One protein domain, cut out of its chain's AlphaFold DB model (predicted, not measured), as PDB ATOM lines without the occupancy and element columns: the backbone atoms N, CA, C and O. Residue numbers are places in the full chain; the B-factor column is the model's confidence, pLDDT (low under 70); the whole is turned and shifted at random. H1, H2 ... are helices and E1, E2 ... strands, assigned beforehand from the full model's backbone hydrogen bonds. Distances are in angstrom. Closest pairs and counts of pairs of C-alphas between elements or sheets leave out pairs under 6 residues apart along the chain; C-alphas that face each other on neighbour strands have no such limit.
ATOM      1  N   CYS A  11     133.914 127.676 130.196       87.31
ATOM      2  CA  CYS A  11     133.308 128.726 129.380       87.31
ATOM      3  C   CYS A  11     134.139 129.023 128.122       87.31
ATOM      4  O   CYS A  11     135.324 129.348 128.201       87.31
ATOM      5  N   THR A  12     133.514 128.924 126.948       88.38
ATOM      6  CA  THR A  12     134.105 129.260 125.649       88.38
ATOM      7  C   THR A  12     133.300 130.361 124.976       88.38
ATOM      8  O   THR A  12     132.073 130.332 124.954       88.38
ATOM      9  N   VAL A  13     133.994 131.358 124.423       88.25
ATOM     10  CA  VAL A  13     133.363 132.479 123.719       88.25
ATOM     11  C   VAL A  13     133.891 132.542 122.298       88.25
ATOM     12  O   VAL A  13     135.036 132.921 122.052       88.25
ATOM     13  N   GLU A  14     133.035 132.191 121.353       89.38
ATOM     14  CA  GLU A  14     133.270 132.329 119.930       89.38
ATOM     15  C   GLU A  14     132.938 133.746 119.466       89.38
ATOM     16  O   GLU A  14     131.959 134.365 119.893       89.38
ATOM     17  N   ASN A  15     133.755 134.256 118.543       85.50
ATOM     18  CA  ASN A  15     133.633 135.613 118.008       85.50
ATOM     19  C   ASN A  15     133.697 136.710 119.087       85.50
ATOM     20  O   ASN A  15     133.071 137.759 118.947       85.50
ATOM     21  N   ALA A  16     134.500 136.504 120.137       79.06
ATOM     22  CA  ALA A  16     134.684 137.478 121.216       79.06
ATOM     23  C   ALA A  16     135.132 138.872 120.730       79.06
ATOM     24  O   ALA A  16     134.856 139.862 121.397       79.06
ATOM     25  N   GLY A  17     135.751 138.979 119.547       79.19
ATOM     26  CA  GLY A  17     136.097 140.264 118.921       79.19
ATOM     27  C   GLY A  17     134.894 141.119 118.493       79.19
ATOM     28  O   GLY A  17     135.066 142.292 118.188       79.19
ATOM     29  N   LYS A  18     133.679 140.555 118.482       83.19
ATOM     30  CA  LYS A  18     132.425 141.289 118.254       83.19
ATOM     31  C   LYS A  18     131.774 141.783 119.547       83.19
ATOM     32  O   LYS A  18     130.747 142.459 119.476       83.19
ATOM     33  N   LEU A  19     132.312 141.415 120.714       81.62
ATOM     34  CA  LEU A  19     131.785 141.904 121.984       81.62
ATOM     35  C   LEU A  19     132.083 143.398 122.138       81.62
ATOM     36  O   LEU A  19     133.195 143.833 121.833       81.62
ATOM     37  N   PRO A  20     131.127 144.178 122.663       79.06
ATOM     38  CA  PRO A  20     131.391 145.537 123.101       79.06
ATOM     39  C   PRO A  20     132.544 145.564 124.111       79.06
ATOM     40  O   PRO A  20     132.586 144.742 125.032       79.06
ATOM     41  N   ALA A  21     133.448 146.537 123.969       78.56
ATOM     42  CA  ALA A  21     134.589 146.717 124.871       78.56
ATOM     43  C   ALA A  21     134.160 146.871 126.345       78.56
ATOM     44  O   ALA A  21     134.857 146.409 127.247       78.56
ATOM     45  N   ASP A  22     132.968 147.427 126.572       80.31
ATOM     46  CA  ASP A  22     132.357 147.640 127.890       80.31
ATOM     47  C   ASP A  22     132.074 146.345 128.677       80.31
ATOM     48  O   ASP A  22     131.901 146.371 129.892       80.31
ATOM     49  N   LEU A  23     132.029 145.185 128.009       76.69
ATOM     50  CA  LEU A  23     131.697 143.904 128.649       76.69
ATOM     51  C   LEU A  23     132.911 143.179 129.242       76.69
ATOM     52  O   LEU A  23     132.759 142.106 129.825       76.69
ATOM     53  N   GLY A  24     134.119 143.736 129.095       76.75
ATOM     54  CA  GLY A  24     135.350 143.101 129.573       76.75
ATOM     55  C   GLY A  24     135.759 141.866 128.759       76.75
ATOM     56  O   GLY A  24     136.495 141.008 129.249       76.75
ATOM     57  N   GLY A  25     135.267 141.759 127.519       84.06
ATOM     58  CA  GLY A  25     135.570 140.662 126.602       84.06
ATOM     59  C   GLY A  25     135.050 139.302 127.076       84.06
ATOM     60  O   GLY A  25     134.110 139.202 127.863       84.06
ATOM     61  N   SER A  26     135.668 138.229 126.583       83.94
ATOM     62  CA  SER A  26     135.271 136.853 126.903       83.94
ATOM     63  C   SER A  26     135.398 136.522 128.391       83.94
ATOM     64  O   SER A  26     134.521 135.864 128.941       83.94
ATOM     65  N   ALA A  27     136.442 137.019 129.059       82.88
ATOM     66  CA  ALA A  27     136.673 136.774 130.481       82.88
ATOM     67  C   ALA A  27     135.579 137.396 131.368       82.88
ATOM     68  O   ALA A  27     135.085 136.737 132.280       82.88
ATOM     69  N   GLY A  28     135.163 138.636 131.078       83.44
ATOM     70  CA  GLY A  28     134.091 139.306 131.821       83.44
ATOM     71  C   GLY A  28     132.740 138.606 131.661       83.44
ATOM     72  O   GLY A  28     132.028 138.392 132.645       83.44
ATOM     73  N   VAL A  29     132.422 138.181 130.434       84.81
ATOM     74  CA  VAL A  29     131.197 137.427 130.129       84.81
ATOM     75  C   VAL A  29     131.190 136.081 130.852       84.81
ATOM     76  O   VAL A  29     130.210 135.761 131.526       84.81
ATOM     77  N   CYS A  30     132.283 135.319 130.762       86.38
ATOM     78  CA  CYS A  30     132.400 134.025 131.430       86.38
ATOM     79  C   CYS A  30     132.253 134.157 132.946       86.38
ATOM     80  O   CYS A  30     131.376 133.517 133.517       86.38
ATOM     81  N   ALA A  31     132.977 135.082 133.582       85.38
ATOM     82  CA  ALA A  31     132.896 135.276 135.027       85.38
ATOM     83  C   ALA A  31     131.480 135.652 135.508       85.38
ATOM     84  O   ALA A  31     131.054 135.244 136.592       85.38
ATOM     85  N   ALA A  32     130.732 136.431 134.717       85.19
ATOM     86  CA  ALA A  32     129.344 136.769 135.026       85.19
ATOM     87  C   ALA A  32     128.418 135.547 134.942       85.19
ATOM     88  O   ALA A  32     127.532 135.390 135.784       85.19
ATOM     89  N   ILE A  33     128.638 134.685 133.949       85.56
ATOM     90  CA  ILE A  33     127.857 133.465 133.738       85.56
ATOM     91  C   ILE A  33     128.164 132.433 134.819       85.56
ATOM     92  O   ILE A  33     127.248 131.938 135.470       85.56
ATOM     93  N   GLU A  34     129.443 132.170 135.077       86.81
ATOM     94  CA  GLU A  34     129.897 131.244 136.114       86.81
ATOM     95  C   GLU A  34     129.318 131.604 137.484       86.81
ATOM     96  O   GLU A  34     128.815 130.733 138.186       86.81
ATOM     97  N   ARG A  35     129.292 132.896 137.840       85.62
ATOM     98  CA  ARG A  35     128.684 133.364 139.098       85.62
ATOM     99  C   ARG A  35     127.186 133.090 139.201       85.62
ATOM    100  O   ARG A  35     126.704 132.852 140.303       85.62
ATOM    101  N   ALA A  36     126.453 133.161 138.093       86.06
ATOM    102  CA  ALA A  36     125.018 132.889 138.090       86.06
ATOM    103  C   ALA A  36     124.717 131.383 138.119       86.06
ATOM    104  O   ALA A  36     123.743 130.970 138.744       86.06
ATOM    105  N   LEU A  37     125.557 130.567 137.473       85.19
ATOM    106  CA  LEU A  37     125.387 129.116 137.434       85.19
ATOM    107  C   LEU A  37     125.918 128.407 138.678       85.19
ATOM    108  O   LEU A  37     125.330 127.407 139.067       85.19
ATOM    109  N   ALA A  38     126.984 128.898 139.314       85.50
ATOM    110  CA  ALA A  38     127.597 128.269 140.486       85.50
ATOM    111  C   ALA A  38     126.591 127.802 141.560       85.50
ATOM    112  O   ALA A  38     126.663 126.633 141.943       85.50
ATOM    113  N   PRO A  39     125.626 128.630 142.021       86.88
ATOM    114  CA  PRO A  39     124.627 128.159 142.978       86.88
ATOM    115  C   PRO A  39     123.726 127.067 142.391       86.88
ATOM    116  O   PRO A  39     123.477 126.078 143.064       86.88
ATOM    117  N   LYS A  40     123.295 127.185 141.127       87.00
ATOM    118  CA  LYS A  40     122.396 126.209 140.488       87.00
ATOM    119  C   LYS A  40     123.052 124.860 140.239       87.00
ATOM    120  O   LYS A  40     122.418 123.831 140.407       87.00
ATOM    121  N   VAL A  41     124.327 124.868 139.874       84.88
ATOM    122  CA  VAL A  41     125.127 123.655 139.685       84.88
ATOM    123  C   VAL A  41     125.313 122.928 141.018       84.88
ATOM    124  O   VAL A  41     125.121 121.717 141.079       84.88
ATOM    125  N   ALA A  42     125.587 123.673 142.096       84.62
ATOM    126  CA  ALA A  42     125.653 123.115 143.445       84.62
ATOM    127  C   ALA A  42     124.292 122.576 143.926       84.62
ATOM    128  O   ALA A  42     124.240 121.498 144.508       84.62
ATOM    129  N   GLU A  43     123.193 123.292 143.657       86.81
ATOM    130  CA  GLU A  43     121.826 122.859 143.988       86.81
ATOM    131  C   GLU A  43     121.405 121.600 143.212       86.81
ATOM    132  O   GLU A  43     120.778 120.713 143.786       86.81
ATOM    133  N   ALA A  44     121.771 121.501 141.933       82.31
ATOM    134  CA  ALA A  44     121.479 120.344 141.087       82.31
ATOM    135  C   ALA A  44     122.394 119.137 141.371       82.31
ATOM    136  O   ALA A  44     122.185 118.064 140.809       82.31
ATOM    137  N   GLY A  45     123.420 119.301 142.215       84.25
ATOM    138  CA  GLY A  45     124.390 118.250 142.520       84.25
ATOM    139  C   GLY A  45     125.252 117.846 141.321       84.25
ATOM    140  O   GLY A  45     125.738 116.719 141.281       84.25
ATOM    141  N   VAL A  46     125.425 118.738 140.341       83.44
ATOM    142  CA  VAL A  46     126.245 118.469 139.155       83.44
ATOM    143  C   VAL A  46     127.666 118.977 139.378       83.44
ATOM    144  O   VAL A  46     127.877 120.057 139.929       83.44
ATOM    145  N   ASP A  47     128.663 118.234 138.905       84.75
ATOM    146  CA  ASP A  47     130.044 118.700 138.908       84.75
ATOM    147  C   ASP A  47     130.220 119.925 138.006       84.75
ATOM    148  O   ASP A  47     129.895 119.900 136.817       84.75
ATOM    149  N   ALA A  48     130.837 120.988 138.530       80.25
ATOM    150  CA  ALA A  48     131.170 122.179 137.743       80.25
ATOM    151  C   ALA A  48     132.005 121.838 136.495       80.25
ATOM    152  O   ALA A  48     131.841 122.461 135.450       80.25
ATOM    153  N   SER A  49     132.842 120.801 136.576       82.38
ATOM    154  CA  SER A  49     133.635 120.283 135.454       82.38
ATOM    155  C   SER A  49     132.790 119.657 134.336       82.38
ATOM    156  O   SER A  49     133.219 119.660 133.181       82.38
ATOM    157  N   SER A  50     131.603 119.135 134.664       86.38
ATOM    158  CA  SER A  50     130.632 118.582 133.710       86.38
ATOM    159  C   SER A  50     129.780 119.669 133.049       86.38
ATOM    160  O   SER A  50     129.035 119.378 132.111       86.38
ATOM    161  N   VAL A  51     129.888 120.919 133.509       87.38
ATOM    162  CA  VAL A  51     129.177 122.062 132.941       87.38
ATOM    163  C   VAL A  51     130.081 122.790 131.955       87.38
ATOM    164  O   VAL A  51     131.146 123.299 132.300       87.38
ATOM    165  N   THR A  52     129.641 122.862 130.704       88.69
ATOM    166  CA  THR A  52     130.311 123.599 129.631       88.69
ATOM    167  C   THR A  52     129.364 124.634 129.045       88.69
ATOM    168  O   THR A  52     128.265 124.303 128.628       88.69
ATOM    169  N   ILE A  53     129.786 125.887 128.979       88.69
ATOM    170  CA  ILE A  53     129.065 126.983 128.349       88.69
ATOM    171  C   ILE A  53     129.777 127.356 127.057       88.69
ATOM    172  O   ILE A  53     130.932 127.773 127.096       88.69
ATOM    173  N   ALA A  54     129.074 127.272 125.931       89.94
ATOM    174  CA  ALA A  54     129.547 127.817 124.667       89.94
ATOM    175  C   ALA A  54     128.715 129.044 124.285       89.94
ATOM    176  O   ALA A  54     127.499 128.972 124.098       89.94
ATOM    177  N   LEU A  55     129.385 130.187 124.189       88.25
ATOM    178  CA  LEU A  55     128.822 131.466 123.783       88.25
ATOM    179  C   LEU A  55     129.240 131.777 122.355       88.25
ATOM    180  O   LEU A  55     130.425 131.792 122.052       88.25
ATOM    181  N   ALA A  56     128.282 132.098 121.500       89.75
ATOM    182  CA  ALA A  56     128.515 132.500 120.124       89.75
ATOM    183  C   ALA A  56     127.972 133.910 119.892       89.75
ATOM    184  O   ALA A  56     126.761 134.149 119.907       89.75
ATOM    185  N   VAL A  57     128.869 134.865 119.648       87.38
ATOM    186  CA  VAL A  57     128.483 136.251 119.359       87.38
ATOM    187  C   VAL A  57     128.245 136.405 117.862       87.38
ATOM    188  O   VAL A  57     129.178 136.430 117.057       87.38
ATOM    189  N   LYS A  58     126.975 136.503 117.467       86.69
ATOM    190  CA  LYS A  58     126.593 136.676 116.060       86.69
ATOM    191  C   LYS A  58     126.844 138.117 115.614       86.69
ATOM    192  O   LYS A  58     127.448 138.347 114.559       86.69
ATOM    193  N   SER A  59     126.457 139.078 116.450       83.19
ATOM    194  CA  SER A  59     126.596 140.517 116.213       83.19
ATOM    195  C   SER A  59     126.704 141.284 117.546       83.19
ATOM    196  O   SER A  59     126.364 140.733 118.592       83.19
ATOM    197  N   PRO A  60     127.133 142.560 117.554       80.44
ATOM    198  CA  PRO A  60     127.189 143.378 118.779       80.44
ATOM    199  C   PRO A  60     125.829 143.577 119.481       80.44
ATOM    200  O   PRO A  60     125.780 144.045 120.618       80.44
ATOM    201  N   HIS A  61     124.733 143.195 118.822       85.31
ATOM    202  CA  HIS A  61     123.365 143.230 119.340       85.31
ATOM    203  C   HIS A  61     122.776 141.841 119.602       85.31
ATOM    204  O   HIS A  61     121.699 141.750 120.182       85.31
ATOM    205  N   GLN A  62     123.440 140.766 119.161       85.88
ATOM    206  CA  GLN A  62     122.919 139.405 119.237       85.88
ATOM    207  C   GLN A  62     124.004 138.410 119.641       85.88
ATOM    208  O   GLN A  62     125.015 138.230 118.956       85.88
ATOM    209  N   MET A  63     123.730 137.677 120.711       88.38
ATOM    210  CA  MET A  63     124.534 136.553 121.156       88.38
ATOM    211  C   MET A  63     123.661 135.336 121.425       88.38
ATOM    212  O   MET A  63     122.504 135.439 121.830       88.38
ATOM    213  N   SER A  64     124.244 134.172 121.211       89.81
ATOM    214  CA  SER A  64     123.664 132.893 121.572       89.81
ATOM    215  C   SER A  64     124.541 132.266 122.648       89.81
ATOM    216  O   SER A  64     125.760 132.401 122.595       89.81
ATOM    217  N   ALA A  65     123.950 131.582 123.614       89.75
ATOM    218  CA  ALA A  65     124.682 130.754 124.557       89.75
ATOM    219  C   ALA A  65     123.989 129.410 124.713       89.75
ATOM    220  O   ALA A  65     122.762 129.334 124.771       89.75
ATOM    221  N   VAL A  66     124.784 128.355 124.790       90.56
ATOM    222  CA  VAL A  66     124.317 127.009 125.089       90.56
ATOM    223  C   VAL A  66     125.077 126.511 126.309       90.56
ATOM    224  O   VAL A  66     126.288 126.704 126.418       90.56
ATOM    225  N   ALA A  67     124.352 125.916 127.246       89.44
ATOM    226  CA  ALA A  67     124.929 125.245 128.397       89.44
ATOM    227  C   ALA A  67     124.819 123.741 128.173       89.44
ATOM    228  O   ALA A  67     123.768 123.255 127.783       89.44
ATOM    229  N   THR A  68     125.886 123.007 128.427       88.94
ATOM    230  CA  THR A  68     125.925 121.551 128.390       88.94
ATOM    231  C   THR A  68     126.219 121.085 129.798       88.94
ATOM    232  O   THR A  68     127.232 121.479 130.364       88.94
ATOM    233  N   VAL A  69     125.334 120.277 130.366       88.69
ATOM    234  CA  VAL A  69     125.420 119.787 131.743       88.69
ATOM    235  C   VAL A  69     125.442 118.269 131.678       88.69
ATOM    236  O   VAL A  69     124.512 117.680 131.135       88.69
ATOM    237  N   ASP A  70     126.515 117.642 132.158       85.12
ATOM    238  CA  ASP A  70     126.666 116.175 132.151       85.12
ATOM    239  C   ASP A  70     126.509 115.556 130.742       85.12
ATOM    240  O   ASP A  70     125.856 114.542 130.519       85.12
ATOM    241  N   GLY A  71     127.043 116.242 129.723       82.06
ATOM    242  CA  GLY A  71     126.902 115.841 128.316       82.06
ATOM    243  C   GLY A  71     125.533 116.144 127.689       82.06
ATOM    244  O   GLY A  71     125.359 115.959 126.484       82.06
ATOM    245  N   ARG A  72     124.574 116.677 128.455       84.75
ATOM    246  CA  ARG A  72     123.267 117.110 127.952       84.75
ATOM    247  C   ARG A  72     123.293 118.584 127.567       84.75
ATOM    248  O   ARG A  72     123.365 119.459 128.426       84.75
ATOM    249  N   ALA A  73     123.200 118.864 126.270       86.00
ATOM    250  CA  ALA A  73     123.046 120.229 125.776       86.00
ATOM    251  C   ALA A  73     121.646 120.766 126.118       86.00
ATOM    252  O   ALA A  73     120.627 120.182 125.741       86.00
ATOM    253  N   LEU A  74     121.606 121.878 126.843       87.62
ATOM    254  CA  LEU A  74     120.404 122.635 127.161       87.62
ATOM    255  C   LEU A  74     119.966 123.486 125.959       87.62
ATOM    256  O   LEU A  74     120.776 123.785 125.077       87.62
ATOM    257  N   PRO A  75     118.688 123.897 125.913       87.81
ATOM    258  CA  PRO A  75     118.185 124.807 124.898       87.81
ATOM    259  C   PRO A  75     119.065 126.050 124.719       87.81
ATOM    260  O   PRO A  75     119.328 126.803 125.662       87.81
ATOM    261  N   GLN A  76     119.489 126.280 123.473       88.81
ATOM    262  CA  GLN A  76     120.269 127.457 123.112       88.81
ATOM    263  C   GLN A  76     119.470 128.721 123.422       88.81
ATOM    264  O   GLN A  76     118.421 128.986 122.831       88.81
ATOM    265  N   GLN A  77     120.023 129.540 124.304       89.94
ATOM    266  CA  GLN A  77     119.471 130.832 124.651       89.94
ATOM    267  C   GLN A  77     119.979 131.869 123.662       89.94
ATOM    268  O   GLN A  77     121.182 132.024 123.461       89.94
ATOM    269  N   ASN A  78     119.057 132.573 123.015       87.38
ATOM    270  CA  ASN A  78     119.382 133.652 122.095       87.38
ATOM    271  C   ASN A  78     118.998 134.968 122.763       87.38
ATOM    272  O   ASN A  78     117.820 135.218 123.003       87.38
ATOM    273  N   VAL A  79     119.987 135.810 123.042       82.56
ATOM    274  CA  VAL A  79     119.777 137.176 123.512       82.56
ATOM    275  C   VAL A  79     120.066 138.109 122.347       82.56
ATOM    276  O   VAL A  79     121.167 138.142 121.803       82.56
ATOM    277  N   GLY A  80     119.041 138.841 121.930       78.94
ATOM    278  CA  GLY A  80     119.138 139.844 120.887       78.94
ATOM    279  C   GLY A  80     118.305 141.051 121.274       78.94
ATOM    280  O   GLY A  80     117.135 140.897 121.617       78.94
ATOM    281  N   THR A  81     118.896 142.237 121.238       70.75
ATOM    282  CA  THR A  81     118.182 143.493 121.479       70.75
ATOM    283  C   THR A  81     118.091 144.269 120.178       70.75
ATOM    284  O   THR A  81     119.108 144.613 119.584       70.75
ATOM    285  N   THR A  82     116.868 144.556 119.733       67.75
ATOM    286  CA  THR A  82     116.610 145.262 118.465       67.75
ATOM    287  C   THR A  82     117.097 146.712 118.494       67.75
ATOM    288  O   THR A  82     117.450 147.256 117.458       67.75
ATOM    289  N   ASP A  83     117.142 147.320 119.684       64.88
ATOM    290  CA  ASP A  83     117.310 148.771 119.855       64.88
ATOM    291  C   ASP A  83     118.588 149.163 120.624       64.88
ATOM    292  O   ASP A  83     118.974 150.327 120.670       64.88
ATOM    293  N   ARG A  84     119.275 148.201 121.261       68.44
ATOM    294  CA  ARG A  84     120.423 148.477 122.149       68.44
ATOM    295  C   ARG A  84     121.566 147.491 121.925       68.44
ATOM    296  O   ARG A  84     121.306 146.361 121.510       68.44
ATOM    297  N   PRO A  85     122.831 147.881 122.151       72.94
ATOM    298  CA  PRO A  85     123.949 146.941 122.158       72.94
ATOM    299  C   PRO A  85     123.827 145.950 123.321       72.94
ATOM    300  O   PRO A  85     123.133 146.211 124.308       72.94
ATOM    301  N   LEU A  86     124.522 144.816 123.212       79.75
ATOM    302  CA  LEU A  86     124.648 143.868 124.317       79.75
ATOM    303  C   LEU A  86     125.247 144.577 125.539       79.75
ATOM    304  O   LEU A  86     126.298 145.206 125.460       79.75
ATOM    305  N   THR A  87     124.570 144.472 126.679       84.50
ATOM    306  CA  THR A  87     125.014 145.060 127.949       84.50
ATOM    307  C   THR A  87     125.325 143.969 128.964       84.50
ATOM    308  O   THR A  87     124.867 142.830 128.842       84.50
ATOM    309  N   ALA A  88     126.045 144.322 130.031       81.44
ATOM    310  CA  ALA A  88     126.285 143.408 131.146       81.44
ATOM    311  C   ALA A  88     124.969 142.899 131.769       81.44
ATOM    312  O   ALA A  88     124.903 141.769 132.249       81.44
ATOM    313  N   GLY A  89     123.901 143.706 131.721       83.75
ATOM    314  CA  GLY A  89     122.557 143.294 132.130       83.75
ATOM    315  C   GLY A  89     121.973 142.193 131.239       83.75
ATOM    316  O   GLY A  89     121.422 141.224 131.756       83.75
ATOM    317  N   ALA A  90     122.154 142.289 129.918       84.50
ATOM    318  CA  ALA A  90     121.726 141.247 128.984       84.50
ATOM    319  C   ALA A  90     122.476 139.926 129.223       84.50
ATOM    320  O   ALA A  90     121.851 138.867 129.240       84.50
ATOM    321  N   ILE A  91     123.786 139.989 129.500       85.69
ATOM    322  CA  ILE A  91     124.576 138.804 129.874       85.69
ATOM    323  C   ILE A  91     124.061 138.195 131.180       85.69
ATOM    324  O   ILE A  91     123.902 136.982 131.258       85.69
ATOM    325  N   LYS A  92     123.761 139.008 132.200       86.56
ATOM    326  CA  LYS A  92     123.191 138.506 133.463       86.56
ATOM    327  C   LYS A  92     121.845 137.814 133.255       86.56
ATOM    328  O   LYS A  92     121.628 136.754 133.829       86.56
ATOM    329  N   MET A  93     120.964 138.382 132.429       86.44
ATOM    330  CA  MET A  93     119.684 137.748 132.093       86.44
ATOM    331  C   MET A  93     119.883 136.426 131.350       86.44
ATOM    332  O   MET A  93     119.246 135.435 131.691       86.44
ATOM    333  N   LEU A  94     120.807 136.390 130.387       86.50
ATOM    334  CA  LEU A  94     121.178 135.171 129.670       86.50
ATOM    335  C   LEU A  94     121.696 134.093 130.629       86.50
ATOM    336  O   LEU A  94     121.262 132.946 130.572       86.50
ATOM    337  N   ALA A  95     122.592 134.474 131.536       87.00
ATOM    338  CA  ALA A  95     123.151 133.586 132.540       87.00
ATOM    339  C   ALA A  95     122.069 133.025 133.470       87.00
ATOM    340  O   ALA A  95     122.040 131.824 133.715       87.00
ATOM    341  N   ALA A  96     121.147 133.873 133.936       87.56
ATOM    342  CA  ALA A  96     120.019 133.451 134.759       87.56
ATOM    343  C   ALA A  96     119.084 132.485 134.011       87.56
ATOM    344  O   ALA A  96     118.659 131.489 134.586       87.56
ATOM    345  N   ALA A  97     118.817 132.728 132.723       88.25
ATOM    346  CA  ALA A  97     118.009 131.834 131.890       88.25
ATOM    347  C   ALA A  97     118.680 130.469 131.667       88.25
ATOM    348  O   ALA A  97     118.005 129.444 131.632       88.25
ATOM    349  N   LEU A  98     120.009 130.426 131.525       86.44
ATOM    350  CA  LEU A  98     120.758 129.165 131.504       86.44
ATOM    351  C   LEU A  98     120.678 128.455 132.854       86.44
ATOM    352  O   LEU A  98     120.440 127.256 132.896       86.44
ATOM    353  N   ALA A  99     120.827 129.199 133.947       85.31
ATOM    354  CA  ALA A  99     120.807 128.657 135.295       85.31
ATOM    355  C   ALA A  99     119.422 128.090 135.679       85.31
ATOM    356  O   ALA A  99     119.361 127.063 136.341       85.31
ATOM    357  N   ASP A 100     118.316 128.689 135.218       85.75
ATOM    358  CA  ASP A 100     116.954 128.162 135.441       85.75
ATOM    359  C   ASP A 100     116.687 126.826 134.723       85.75
ATOM    360  O   ASP A 100     115.845 126.031 135.153       85.75
ATOM    361  N   GLN A 101     117.416 126.559 133.636       83.44
ATOM    362  CA  GLN A 101     117.329 125.295 132.902       83.44
ATOM    363  C   GLN A 101     118.085 124.154 133.594       83.44
ATOM    364  O   GLN A 101     117.836 122.992 133.277       83.44
ATOM    365  N   ILE A 102     118.993 124.476 134.519       81.25
ATOM    366  CA  ILE A 102     119.670 123.503 135.375       81.25
ATOM    367  C   ILE A 102     118.724 123.227 136.547       81.25
ATOM    368  O   ILE A 102     118.599 124.043 137.462       81.25
TER     369      ILE A 102
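AT A GLANCE: This is residues 11 to 102 of the 103 residues of an uncharacterized protein of Sphingomonas sp. sand1-3 (UniProt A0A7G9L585). Two helices side by side, H1 and H2, cover one face of a four-stranded sheet in two layers; the other face is bare. The 92 printed residues run E1, H1, E2, E3, E4, H2; the mixed sheet's order is E1 E2 E3 E4. The class is mixed, helices and strands; the whole is compact, radius of gyration of the C-alphas 12.4 A, spanning 37 by 21 by 19 A.

IN THESE COORDINATES: E1, residues 11 to 14, begins at C-alpha 11 (133.308, 128.726, 129.380). H1 is residues 25 to 43, 28.4 A, with a kink of 37 degrees near residue 36; E2 51 to 59, 25.0 A; E3 62 to 69, 23.4 A; E4 77 to 80; H2 88 to 101, 20.3 A, ending at C-alpha 101 (117.329, 125.295, 132.902).

HOW THE PARTS SIT: E1, H1, E2 form a strand-helix-strand unit, parallel neighbour strands joined through a helix, its crossover left-handed; N 12 and O 53 are within hydrogen-bond range, 2.8 A. E2, E3, E4 form a meander of two antiparallel hairpins, with N 54 to O 66 at 2.9 A and N 63 to O 79 at 2.8 A. H1 lies over E1 and E2, H2 over E3 and E4. The helices touch, closest C-alphas Ile 33 and Ala 95, 4.9 A, at a shallow tilt of 31 degrees, the same way. O i to N i+4 pairs within range: 13 of 15 in H1, 9 of 10 in H2.

THE WHOLE: The printed part has no cut and no long link. Residues 82 to 84 are under pLDDT 70.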